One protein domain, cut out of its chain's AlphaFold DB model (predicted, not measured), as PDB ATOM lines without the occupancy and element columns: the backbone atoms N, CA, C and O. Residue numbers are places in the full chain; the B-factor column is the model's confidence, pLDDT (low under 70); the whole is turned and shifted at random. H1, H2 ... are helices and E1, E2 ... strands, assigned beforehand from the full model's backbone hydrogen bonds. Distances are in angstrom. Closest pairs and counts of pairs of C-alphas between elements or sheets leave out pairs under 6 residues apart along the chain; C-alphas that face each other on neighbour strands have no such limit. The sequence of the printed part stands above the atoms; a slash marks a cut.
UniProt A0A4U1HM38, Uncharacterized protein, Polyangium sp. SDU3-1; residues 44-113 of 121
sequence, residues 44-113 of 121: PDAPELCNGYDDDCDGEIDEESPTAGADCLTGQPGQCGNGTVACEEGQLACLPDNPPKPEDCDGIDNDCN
ATOM      1  N   PRO A  44     168.152 212.220 130.235       82.44
ATOM      2  CA  PRO A  44     167.805 210.781 130.195       82.44
ATOM      3  C   PRO A  44     168.962 209.787 130.054       82.44
ATOM      4  O   PRO A  44     168.744 208.599 129.864       82.44
ATOM      5  N   ASP A  45     170.195 210.279 130.100       83.06
ATOM      6  CA  ASP A  45     171.421 209.482 130.128       83.06
ATOM      7  C   ASP A  45     172.308 209.869 131.338       83.06
ATOM      8  O   ASP A  45     173.480 209.483 131.406       83.06
ATOM      9  N   ALA A  46     171.812 210.726 132.239       83.81
ATOM     10  CA  ALA A  46     172.506 211.114 133.456       83.81
ATOM     11  C   ALA A  46     172.458 209.955 134.457       83.81
ATOM     12  O   ALA A  46     171.486 209.216 134.490       83.81
ATOM     13  N   PRO A  47     173.523 209.754 135.246       85.12
ATOM     14  CA  PRO A  47     173.450 208.843 136.371       85.12
ATOM     15  C   PRO A  47     172.630 209.477 137.493       85.12
ATOM     16  O   PRO A  47     172.901 210.619 137.871       85.12
ATOM     17  N   GLU A  48     171.748 208.685 138.082       88.56
ATOM     18  CA  GLU A  48     171.001 209.055 139.276       88.56
ATOM     19  C   GLU A  48     171.911 209.321 140.473       88.56
ATOM     20  O   GLU A  48     172.763 208.506 140.867       88.56
ATOM     21  N   LEU A  49     171.741 210.479 141.098       88.44
ATOM     22  CA  LEU A  49     172.416 210.804 142.341       88.44
ATOM     23  C   LEU A  49     171.394 210.770 143.459       88.44
ATOM     24  O   LEU A  49     170.354 211.383 143.346       88.44
ATOM     25  N   CYS A  50     171.757 210.157 144.585       90.69
ATOM     26  CA  CYS A  50     170.965 210.236 145.807       90.69
ATOM     27  C   CYS A  50     170.953 211.677 146.360       90.69
ATOM     28  O   CYS A  50     171.801 212.050 147.185       90.69
ATOM     29  N   ASN A  51     170.059 212.507 145.832       87.00
ATOM     30  CA  ASN A  51     169.952 213.941 146.072       87.00
ATOM     31  C   ASN A  51     168.489 214.413 146.239       87.00
ATOM     32  O   ASN A  51     168.274 215.601 146.513       87.00
ATOM     33  N   GLY A  52     167.516 213.501 146.124       86.75
ATOM     34  CA  GLY A  52     166.083 213.772 146.229       86.75
ATOM     35  C   GLY A  52     165.455 214.317 144.945       86.75
ATOM     36  O   GLY A  52     164.354 214.875 145.010       86.75
ATOM     37  N   TYR A  53     166.150 214.217 143.813       86.31
ATOM     38  CA  TYR A  53     165.699 214.632 142.490       86.31
ATOM     39  C   TYR A  53     165.792 213.465 141.506       86.31
ATOM     40  O   TYR A  53     166.584 212.554 141.680       86.31
ATOM     41  N   ASP A  54     164.961 213.547 140.474       85.44
ATOM     42  CA  ASP A  54     164.984 212.687 139.293       85.44
ATOM     43  C   ASP A  54     165.994 213.302 138.299       85.44
ATOM     44  O   ASP A  54     165.710 214.338 137.669       85.44
ATOM     45  N   ASP A  55     167.226 212.783 138.275       85.94
ATOM     46  CA  ASP A  55     168.333 213.342 137.484       85.94
ATOM     47  C   ASP A  55     168.259 212.900 136.008       85.94
ATOM     48  O   ASP A  55     168.731 213.631 135.116       85.94
ATOM     49  N   ASP A  56     167.631 211.757 135.734       87.12
ATOM     50  CA  ASP A  56     167.470 211.165 134.411       87.12
ATOM     51  C   ASP A  56     166.074 211.365 133.782       87.12
ATOM     52  O   ASP A  56     165.896 211.270 132.562       87.12
ATOM     53  N   CYS A  57     165.112 211.863 134.549       86.75
ATOM     54  CA  CYS A  57     163.747 212.126 134.114       86.75
ATOM     55  C   CYS A  57     162.989 210.878 133.621       86.75
ATOM     56  O   CYS A  57     162.144 210.987 132.712       86.75
ATOM     57  N   ASP A  58     163.268 209.703 134.190       85.75
ATOM     58  CA  ASP A  58     162.513 208.476 133.937       85.75
ATOM     59  C   ASP A  58     161.205 208.378 134.754       85.75
ATOM     60  O   ASP A  58     160.287 207.639 134.362       85.75
ATOM     61  N   GLY A  59     161.049 209.237 135.770       82.94
ATOM     62  CA  GLY A  59     159.868 209.355 136.623       82.94
ATOM     63  C   GLY A  59     159.990 208.674 137.987       82.94
ATOM     64  O   GLY A  59     159.070 208.816 138.804       82.94
ATOM     65  N   GLU A  60     161.086 207.969 138.245       84.75
ATOM     66  CA  GLU A  60     161.490 207.525 139.572       84.75
ATOM     67  C   GLU A  60     162.431 208.578 140.207       84.75
ATOM     68  O   GLU A  60     162.734 209.608 139.611       84.75
ATOM     69  N   ILE A  61     162.721 208.450 141.503       85.69
ATOM     70  CA  ILE A  61     163.613 209.381 142.213       85.69
ATOM     71  C   ILE A  61     164.671 208.554 142.931       85.69
ATOM     72  O   ILE A  61     164.321 207.661 143.716       85.69
ATOM     73  N   ASP A  62     165.938 208.939 142.755       84.88
ATOM     74  CA  ASP A  62     167.108 208.344 143.399       84.88
ATOM     75  C   ASP A  62     167.255 206.819 143.149       84.88
ATOM     76  O   ASP A  62     167.801 206.080 143.988       84.88
ATOM     77  N   GLU A  63     166.769 206.308 142.018       85.25
ATOM     78  CA  GLU A  63     166.890 204.906 141.621       85.25
ATOM     79  C   GLU A  63     168.312 204.545 141.183       85.25
ATOM     80  O   GLU A  63     169.085 205.372 140.731       85.25
ATOM     81  N   GLU A  64     168.712 203.285 141.383       77.94
ATOM     82  CA  GLU A  64     170.005 202.742 140.920       77.94
ATOM     83  C   GLU A  64     171.249 203.636 141.165       77.94
ATOM     84  O   GLU A  64     172.246 203.531 140.442       77.94
ATOM     85  N   SER A  65     171.232 204.484 142.208       81.94
ATOM     86  CA  SER A  65     172.298 205.465 142.412       81.94
ATOM     87  C   SER A  65     173.663 204.764 142.503       81.94
ATOM     88  O   SER A  65     173.829 203.876 143.343       81.94
ATOM     89  N   PRO A  66     174.689 205.164 141.718       80.06
ATOM     90  CA  PRO A  66     175.968 204.449 141.624       80.06
ATOM     91  C   PRO A  66     176.719 204.314 142.951       80.06
ATOM     92  O   PRO A  66     177.647 203.515 143.077       80.06
ATOM     93  N   THR A  67     176.369 205.160 143.918       78.31
ATOM     94  CA  THR A  67     176.941 205.172 145.265       78.31
ATOM     95  C   THR A  67     176.181 204.280 146.246       78.31
ATOM     96  O   THR A  67     176.761 203.885 147.258       78.31
ATOM     97  N   ALA A  68     174.915 203.957 145.969       82.25
ATOM     98  CA  ALA A  68     174.154 202.992 146.747       82.25
ATOM     99  C   ALA A  68     174.696 201.573 146.484       82.25
ATOM    100  O   ALA A  68     175.056 201.216 145.364       82.25
ATOM    101  N   GLY A  69     174.804 200.763 147.535       84.50
ATOM    102  CA  GLY A  69     175.354 199.407 147.487       84.50
ATOM    103  C   GLY A  69     176.854 199.293 147.783       84.50
ATOM    104  O   GLY A  69     177.372 198.180 147.814       84.50
ATOM    105  N   ALA A  70     177.569 200.399 148.007       90.19
ATOM    106  CA  ALA A  70     178.981 200.348 148.392       90.19
ATOM    107  C   ALA A  70     179.161 199.913 149.858       90.19
ATOM    108  O   ALA A  70     178.405 200.351 150.724       90.19
ATOM    109  N   ASP A  71     180.200 199.122 150.152       93.00
ATOM    110  CA  ASP A  71     180.579 198.792 151.531       93.00
ATOM    111  C   ASP A  71     180.940 200.066 152.315       93.00
ATOM    112  O   ASP A  71     181.697 200.926 151.843       93.00
ATOM    113  N   CYS A  72     180.448 200.176 153.545       94.38
ATOM    114  CA  CYS A  72     180.744 201.276 154.453       94.38
ATOM    115  C   CYS A  72     180.918 200.791 155.898       94.38
ATOM    116  O   CYS A  72     180.589 199.664 156.262       94.38
ATOM    117  N   LEU A  73     181.481 201.660 156.740       94.31
ATOM    118  CA  LEU A  73     181.615 201.413 158.172       94.31
ATOM    119  C   LEU A  73     180.676 202.353 158.923       94.31
ATOM    120  O   LEU A  73     180.855 203.572 158.871       94.31
ATOM    121  N   THR A  74     179.709 201.790 159.644       93.00
ATOM    122  CA  THR A  74     178.720 202.557 160.426       93.00
ATOM    123  C   THR A  74     179.349 203.217 161.656       93.00
ATOM    124  O   THR A  74     178.811 204.173 162.211       93.00
ATOM    125  N   GLY A  75     180.498 202.698 162.104       92.12
ATOM    126  CA  GLY A  75     181.136 203.082 163.361       92.12
ATOM    127  C   GLY A  75     180.482 202.464 164.602       92.12
ATOM    128  O   GLY A  75     180.895 202.786 165.718       92.12
ATOM    129  N   GLN A  76     179.492 201.585 164.429       92.62
ATOM    130  CA  GLN A  76     178.905 200.812 165.520       92.62
ATOM    131  C   GLN A  76     179.848 199.672 165.946       92.62
ATOM    132  O   GLN A  76     180.662 199.207 165.139       92.62
ATOM    133  N   PRO A  77     179.792 199.232 167.213       91.00
ATOM    134  CA  PRO A  77     180.566 198.087 167.672       91.00
ATOM    135  C   PRO A  77     179.971 196.768 167.156       91.00
ATOM    136  O   PRO A  77     178.882 196.731 166.577       91.00
ATOM    137  N   GLY A  78     180.719 195.682 167.359       89.75
ATOM    138  CA  GLY A  78     180.252 194.334 167.054       89.75
ATOM    139  C   GLY A  78     179.941 194.104 165.577       89.75
ATOM    140  O   GLY A  78     180.605 194.637 164.682       89.75
ATOM    141  N   GLN A  79     178.918 193.289 165.326       92.06
ATOM    142  CA  GLN A  79     178.487 192.940 163.968       92.06
ATOM    143  C   GLN A  79     177.832 194.102 163.205       92.06
ATOM    144  O   GLN A  79     177.794 194.066 161.975       92.06
ATOM    145  N   CYS A  80     177.347 195.132 163.909       93.75
ATOM    146  CA  CYS A  80     176.719 196.300 163.289       93.75
ATOM    147  C   CYS A  80     177.734 197.253 162.651       93.75
ATOM    148  O   CYS A  80     177.336 198.204 161.983       93.75
ATOM    149  N   GLY A  81     179.038 197.050 162.878       93.38
ATOM    150  CA  GLY A  81     180.083 197.929 162.353       93.38
ATOM    151  C   GLY A  81     180.198 197.909 160.830       93.38
ATOM    152  O   GLY A  81     180.563 198.926 160.236       93.38
ATOM    153  N   ASN A  82     179.876 196.773 160.206       94.56
ATOM    154  CA  ASN A  82     179.828 196.643 158.755       94.56
ATOM    155  C   ASN A  82     178.452 197.070 158.239       94.56
ATOM    156  O   ASN A  82     177.424 196.713 158.821       94.56
ATOM    157  N   GLY A  83     178.449 197.842 157.163       95.00
ATOM    158  CA  GLY A  83     177.231 198.332 156.555       95.00
ATOM    159  C   GLY A  83     177.363 198.524 155.058       95.00
ATOM    160  O   GLY A  83     178.450 198.427 154.483       95.00
ATOM    161  N   THR A  84     176.241 198.886 154.458       94.19
ATOM    162  CA  THR A  84     176.131 199.213 153.045       94.19
ATOM    163  C   THR A  84     175.556 200.619 152.898       94.19
ATOM    164  O   THR A  84     174.652 201.027 153.635       94.19
ATOM    165  N   VAL A  85     176.093 201.393 151.955       93.44
ATOM    166  CA  VAL A  85     175.546 202.704 151.606       93.44
ATOM    167  C   VAL A  85     174.175 202.503 150.968       93.44
ATOM    168  O   VAL A  85     174.049 201.803 149.970       93.44
ATOM    169  N   ALA A  86     173.153 203.139 151.516       90.81
ATOM    170  CA  ALA A  86     171.808 203.184 150.971       90.81
ATOM    171  C   ALA A  86     171.402 204.637 150.721       90.81
ATOM    172  O   ALA A  86     171.900 205.551 151.383       90.81
ATOM    173  N   CYS A  87     170.504 204.847 149.764       90.31
ATOM    174  CA  CYS A  87     169.833 206.128 149.612       90.31
ATOM    175  C   CYS A  87     168.563 206.122 150.465       90.31
ATOM    176  O   CYS A  87     167.652 205.342 150.194       90.31
ATOM    177  N   GLU A  88     168.513 206.957 151.501       88.62
ATOM    178  CA  GLU A  88     167.311 207.165 152.309       88.62
ATOM    179  C   GLU A  88     166.927 208.643 152.266       88.62
ATOM    180  O   GLU A  88     167.739 209.513 152.575       88.62
ATOM    181  N   GLU A  89     165.685 208.923 151.866       84.12
ATOM    182  CA  GLU A  89     165.115 210.280 151.822       84.12
ATOM    183  C   GLU A  89     165.981 211.301 151.040       84.12
ATOM    184  O   GLU A  89     166.105 212.459 151.445       84.12
ATOM    185  N   GLY A  90     166.596 210.884 149.925       84.38
ATOM    186  CA  GLY A  90     167.455 211.741 149.096       84.38
ATOM    187  C   GLY A  90     168.840 212.012 149.682       84.38
ATOM    188  O   GLY A  90     169.499 212.988 149.314       84.38
ATOM    189  N   GLN A  91     169.287 211.188 150.635       88.50
ATOM    190  CA  GLN A  91     170.605 211.298 151.249       88.50
ATOM    191  C   GLN A  91     171.301 209.938 151.363       88.50
ATOM    192  O   GLN A  91     170.706 208.930 151.743       88.50
ATOM    193  N   LEU A  92     172.606 209.918 151.077       90.12
ATOM    194  CA  LEU A  92     173.427 208.728 151.288       90.12
ATOM    195  C   LEU A  92     173.584 208.466 152.791       90.12
ATOM    196  O   LEU A  92     174.208 209.252 153.512       90.12
ATOM    197  N   ALA A  93     173.063 207.332 153.245       91.50
ATOM    198  CA  ALA A  93     173.184 206.827 154.603       91.50
ATOM    199  C   ALA A  93     173.989 205.521 154.607       91.50
ATOM    200  O   ALA A  93     173.849 204.689 153.719       91.50
ATOM    201  N   CYS A  94     174.839 205.319 155.613       93.25
ATOM    202  CA  CYS A  94     175.494 204.029 155.833       93.25
ATOM    203  C   CYS A  94     174.643 203.217 156.810       93.25
ATOM    204  O   CYS A  94     174.578 203.565 157.992       93.25
ATOM    205  N   LEU A  95     173.979 202.171 156.319       93.00
ATOM    206  CA  LEU A  95     173.098 201.330 157.127       93.00
ATOM    207  C   LEU A  95     173.824 200.042 157.537       93.00
ATOM    208  O   LEU A  95     174.512 199.462 156.700       93.00
ATOM    209  N   PRO A  96     173.691 199.580 158.794       94.25
ATOM    210  CA  PRO A  96     174.305 198.329 159.232       94.25
ATOM    211  C   PRO A  96     173.719 197.135 158.471       94.25
ATOM    212  O   PRO A  96     172.498 197.002 158.370       94.25
ATOM    213  N   ASP A  97     174.584 196.232 158.000       92.81
ATOM    214  CA  ASP A  97     174.157 195.012 157.295       92.81
ATOM    215  C   ASP A  97     173.427 194.056 158.247       92.81
ATOM    216  O   ASP A  97     172.500 193.341 157.865       92.81
ATOM    217  N   ASN A  98     173.857 194.059 159.512       92.06
ATOM    218  CA  ASN A  98     173.269 193.281 160.591       92.06
ATOM    219  C   ASN A  98     172.691 194.245 161.635       92.06
ATOM    220  O   ASN A  98     173.465 194.923 162.315       92.06
ATOM    221  N   PRO A  99     171.357 194.332 161.781       89.56
ATOM    222  CA  PRO A  99     170.753 195.142 162.828       89.56
ATOM    223  C   PRO A  99     171.023 194.532 164.215       89.56
ATOM    224  O   PRO A  99     171.210 193.317 164.326       89.56
ATOM    225  N   PRO A 100     170.985 195.351 165.281       92.75
ATOM    226  CA  PRO A 100     171.173 194.867 166.641       92.75
ATOM    227  C   PRO A 100     170.078 193.859 167.012       92.75
ATOM    228  O   PRO A 100     168.882 194.095 166.799       92.75
ATOM    229  N   LYS A 101     170.492 192.728 167.576       92.69
ATOM    230  CA  LYS A 101     169.627 191.629 168.032       92.69
ATOM    231  C   LYS A 101     170.097 191.147 169.412       92.69
ATOM    232  O   LYS A 101     171.218 191.452 169.784       92.69
ATOM    233  N   PRO A 102     169.277 190.406 170.179       92.81
ATOM    234  CA  PRO A 102     169.721 189.847 171.456       92.81
ATOM    235  C   PRO A 102     170.986 188.988 171.322       92.81
ATOM    236  O   PRO A 102     171.181 188.349 170.288       92.81
ATOM    237  N   GLU A 103     171.783 188.937 172.390       93.75
ATOM    238  CA  GLU A 103     173.021 188.156 172.448       93.75
ATOM    239  C   GLU A 103     172.794 186.653 172.225       93.75
ATOM    240  O   GLU A 103     172.012 186.010 172.934       93.75
ATOM    241  N   ASP A 104     173.516 186.094 171.246       92.50
ATOM    242  CA  ASP A 104     173.521 184.660 170.918       92.50
ATOM    243  C   ASP A 104     174.624 183.883 171.675       92.50
ATOM    244  O   ASP A 104     174.679 182.651 171.597       92.50
ATOM    245  N   CYS A 105     175.467 184.580 172.451       93.06
ATOM    246  CA  CYS A 105     176.563 184.011 173.247       93.06
ATOM    247  C   CYS A 105     177.612 183.274 172.396       93.06
ATOM    248  O   CYS A 105     178.069 182.176 172.744       93.06
ATOM    249  N   ASP A 106     177.942 183.843 171.241       93.19
ATOM    250  CA  ASP A 106     178.837 183.281 170.232       93.19
ATOM    251  C   ASP A 106     180.218 183.962 170.193       93.19
ATOM    252  O   ASP A 106     181.047 183.632 169.337       93.19
ATOM    253  N   GLY A 107     180.507 184.853 171.149       92.25
ATOM    254  CA  GLY A 107     181.743 185.630 171.199       92.25
ATOM    255  C   GLY A 107     181.713 186.876 170.312       92.25
ATOM    256  O   GLY A 107     182.773 187.460 170.061       92.25
ATOM    257  N   ILE A 108     180.534 187.264 169.818       92.25
ATOM    258  CA  ILE A 108     180.287 188.455 169.006       92.25
ATOM    259  C   ILE A 108     179.280 189.337 169.753       92.25
ATOM    260  O   ILE A 108     178.299 188.842 170.278       92.25
ATOM    261  N   ASP A 109     179.523 190.648 169.769       93.69
ATOM    262  CA  ASP A 109     178.557 191.657 170.227       93.69
ATOM    263  C   ASP A 109     177.426 191.759 169.182       93.69
ATOM    264  O   ASP A 109     177.628 192.276 168.069       93.69
ATOM    265  N   ASN A 110     176.284 191.149 169.501       93.06
ATOM    266  CA  ASN A 110     175.141 190.984 168.611       93.06
ATOM    267  C   ASN A 110     174.133 192.133 168.737       93.06
ATOM    268  O   ASN A 110     173.469 192.477 167.748       93.06
ATOM    269  N   ASP A 111     174.016 192.719 169.923       93.56
ATOM    270  CA  ASP A 111     173.138 193.849 170.217       93.56
ATOM    271  C   ASP A 111     173.817 195.207 169.960       93.56
ATOM    272  O   ASP A 111     173.162 196.256 169.948       93.56
ATOM    273  N   CYS A 112     175.116 195.165 169.660       94.25
ATOM    274  CA  CYS A 112     175.959 196.280 169.273       94.25
ATOM    275  C   CYS A 112     176.025 197.371 170.348       94.25
ATOM    276  O   CYS A 112     176.087 198.569 170.031       94.25
ATOM    277  N   ASN A 113     176.020 196.975 171.624       93.19
ATOM    278  CA  ASN A 113     176.149 197.881 172.763       93.19
ATOM    279  C   ASN A 113     177.609 198.114 173.206       93.19
ATOM    280  O   ASN A 113     177.867 198.986 174.047       93.19
TER     281      ASN A 113
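AT A GLANCE: This is residues 44 to 113 of the 121 residues of an uncharacterized protein of Polyangium sp. SDU3-1 (UniProt A0A4U1HM38). Little of this rod is regular structure: a small sheet, the hairpin E2 and E3 with short E1 beside E2, lies between two long looped stretches, residues 44 to 70 and 97 to 113. The 70 printed residues hold E1, H1, E2 and E3 in chain order; the sheet runs E1, E2, E3, antiparallel. The class is mostly strand, with only 20 residues in named elements. The whole is loose, radius of gyration of the C-alphas 15.8 A, spanning 51 by 16 by 14 A.

IN THESE COORDINATES: Find C-alpha 82 at (179.828, 196.643, 158.755); there E2, residues 82 to 88, begins its 17.6 A. E3, residues 91 to 96, runs 15.7 A to C-alpha 96 at (174.305, 198.329, 159.232). E1 is residues 71 to 73, 7.2 A; H1 is residues 78 to 81, 5.9 A.

HOW THE PARTS SIT: In the hairpin E2 and E3, look for N 86 and O 93, 2.8 A apart, within hydrogen-bond range. Edge strand E1 is antiparallel to E2, with N 72 and O 83 at 2.8 A. H1, too short for an O i to N i+4 pair, only grazes the sheet with residues 79 to 81.

THE WHOLE: The farthest C-alphas, Pro 44 and Cys 105, are 51.4 A apart. The printed part has no cut, and no printed residue is under 70 in pLDDT.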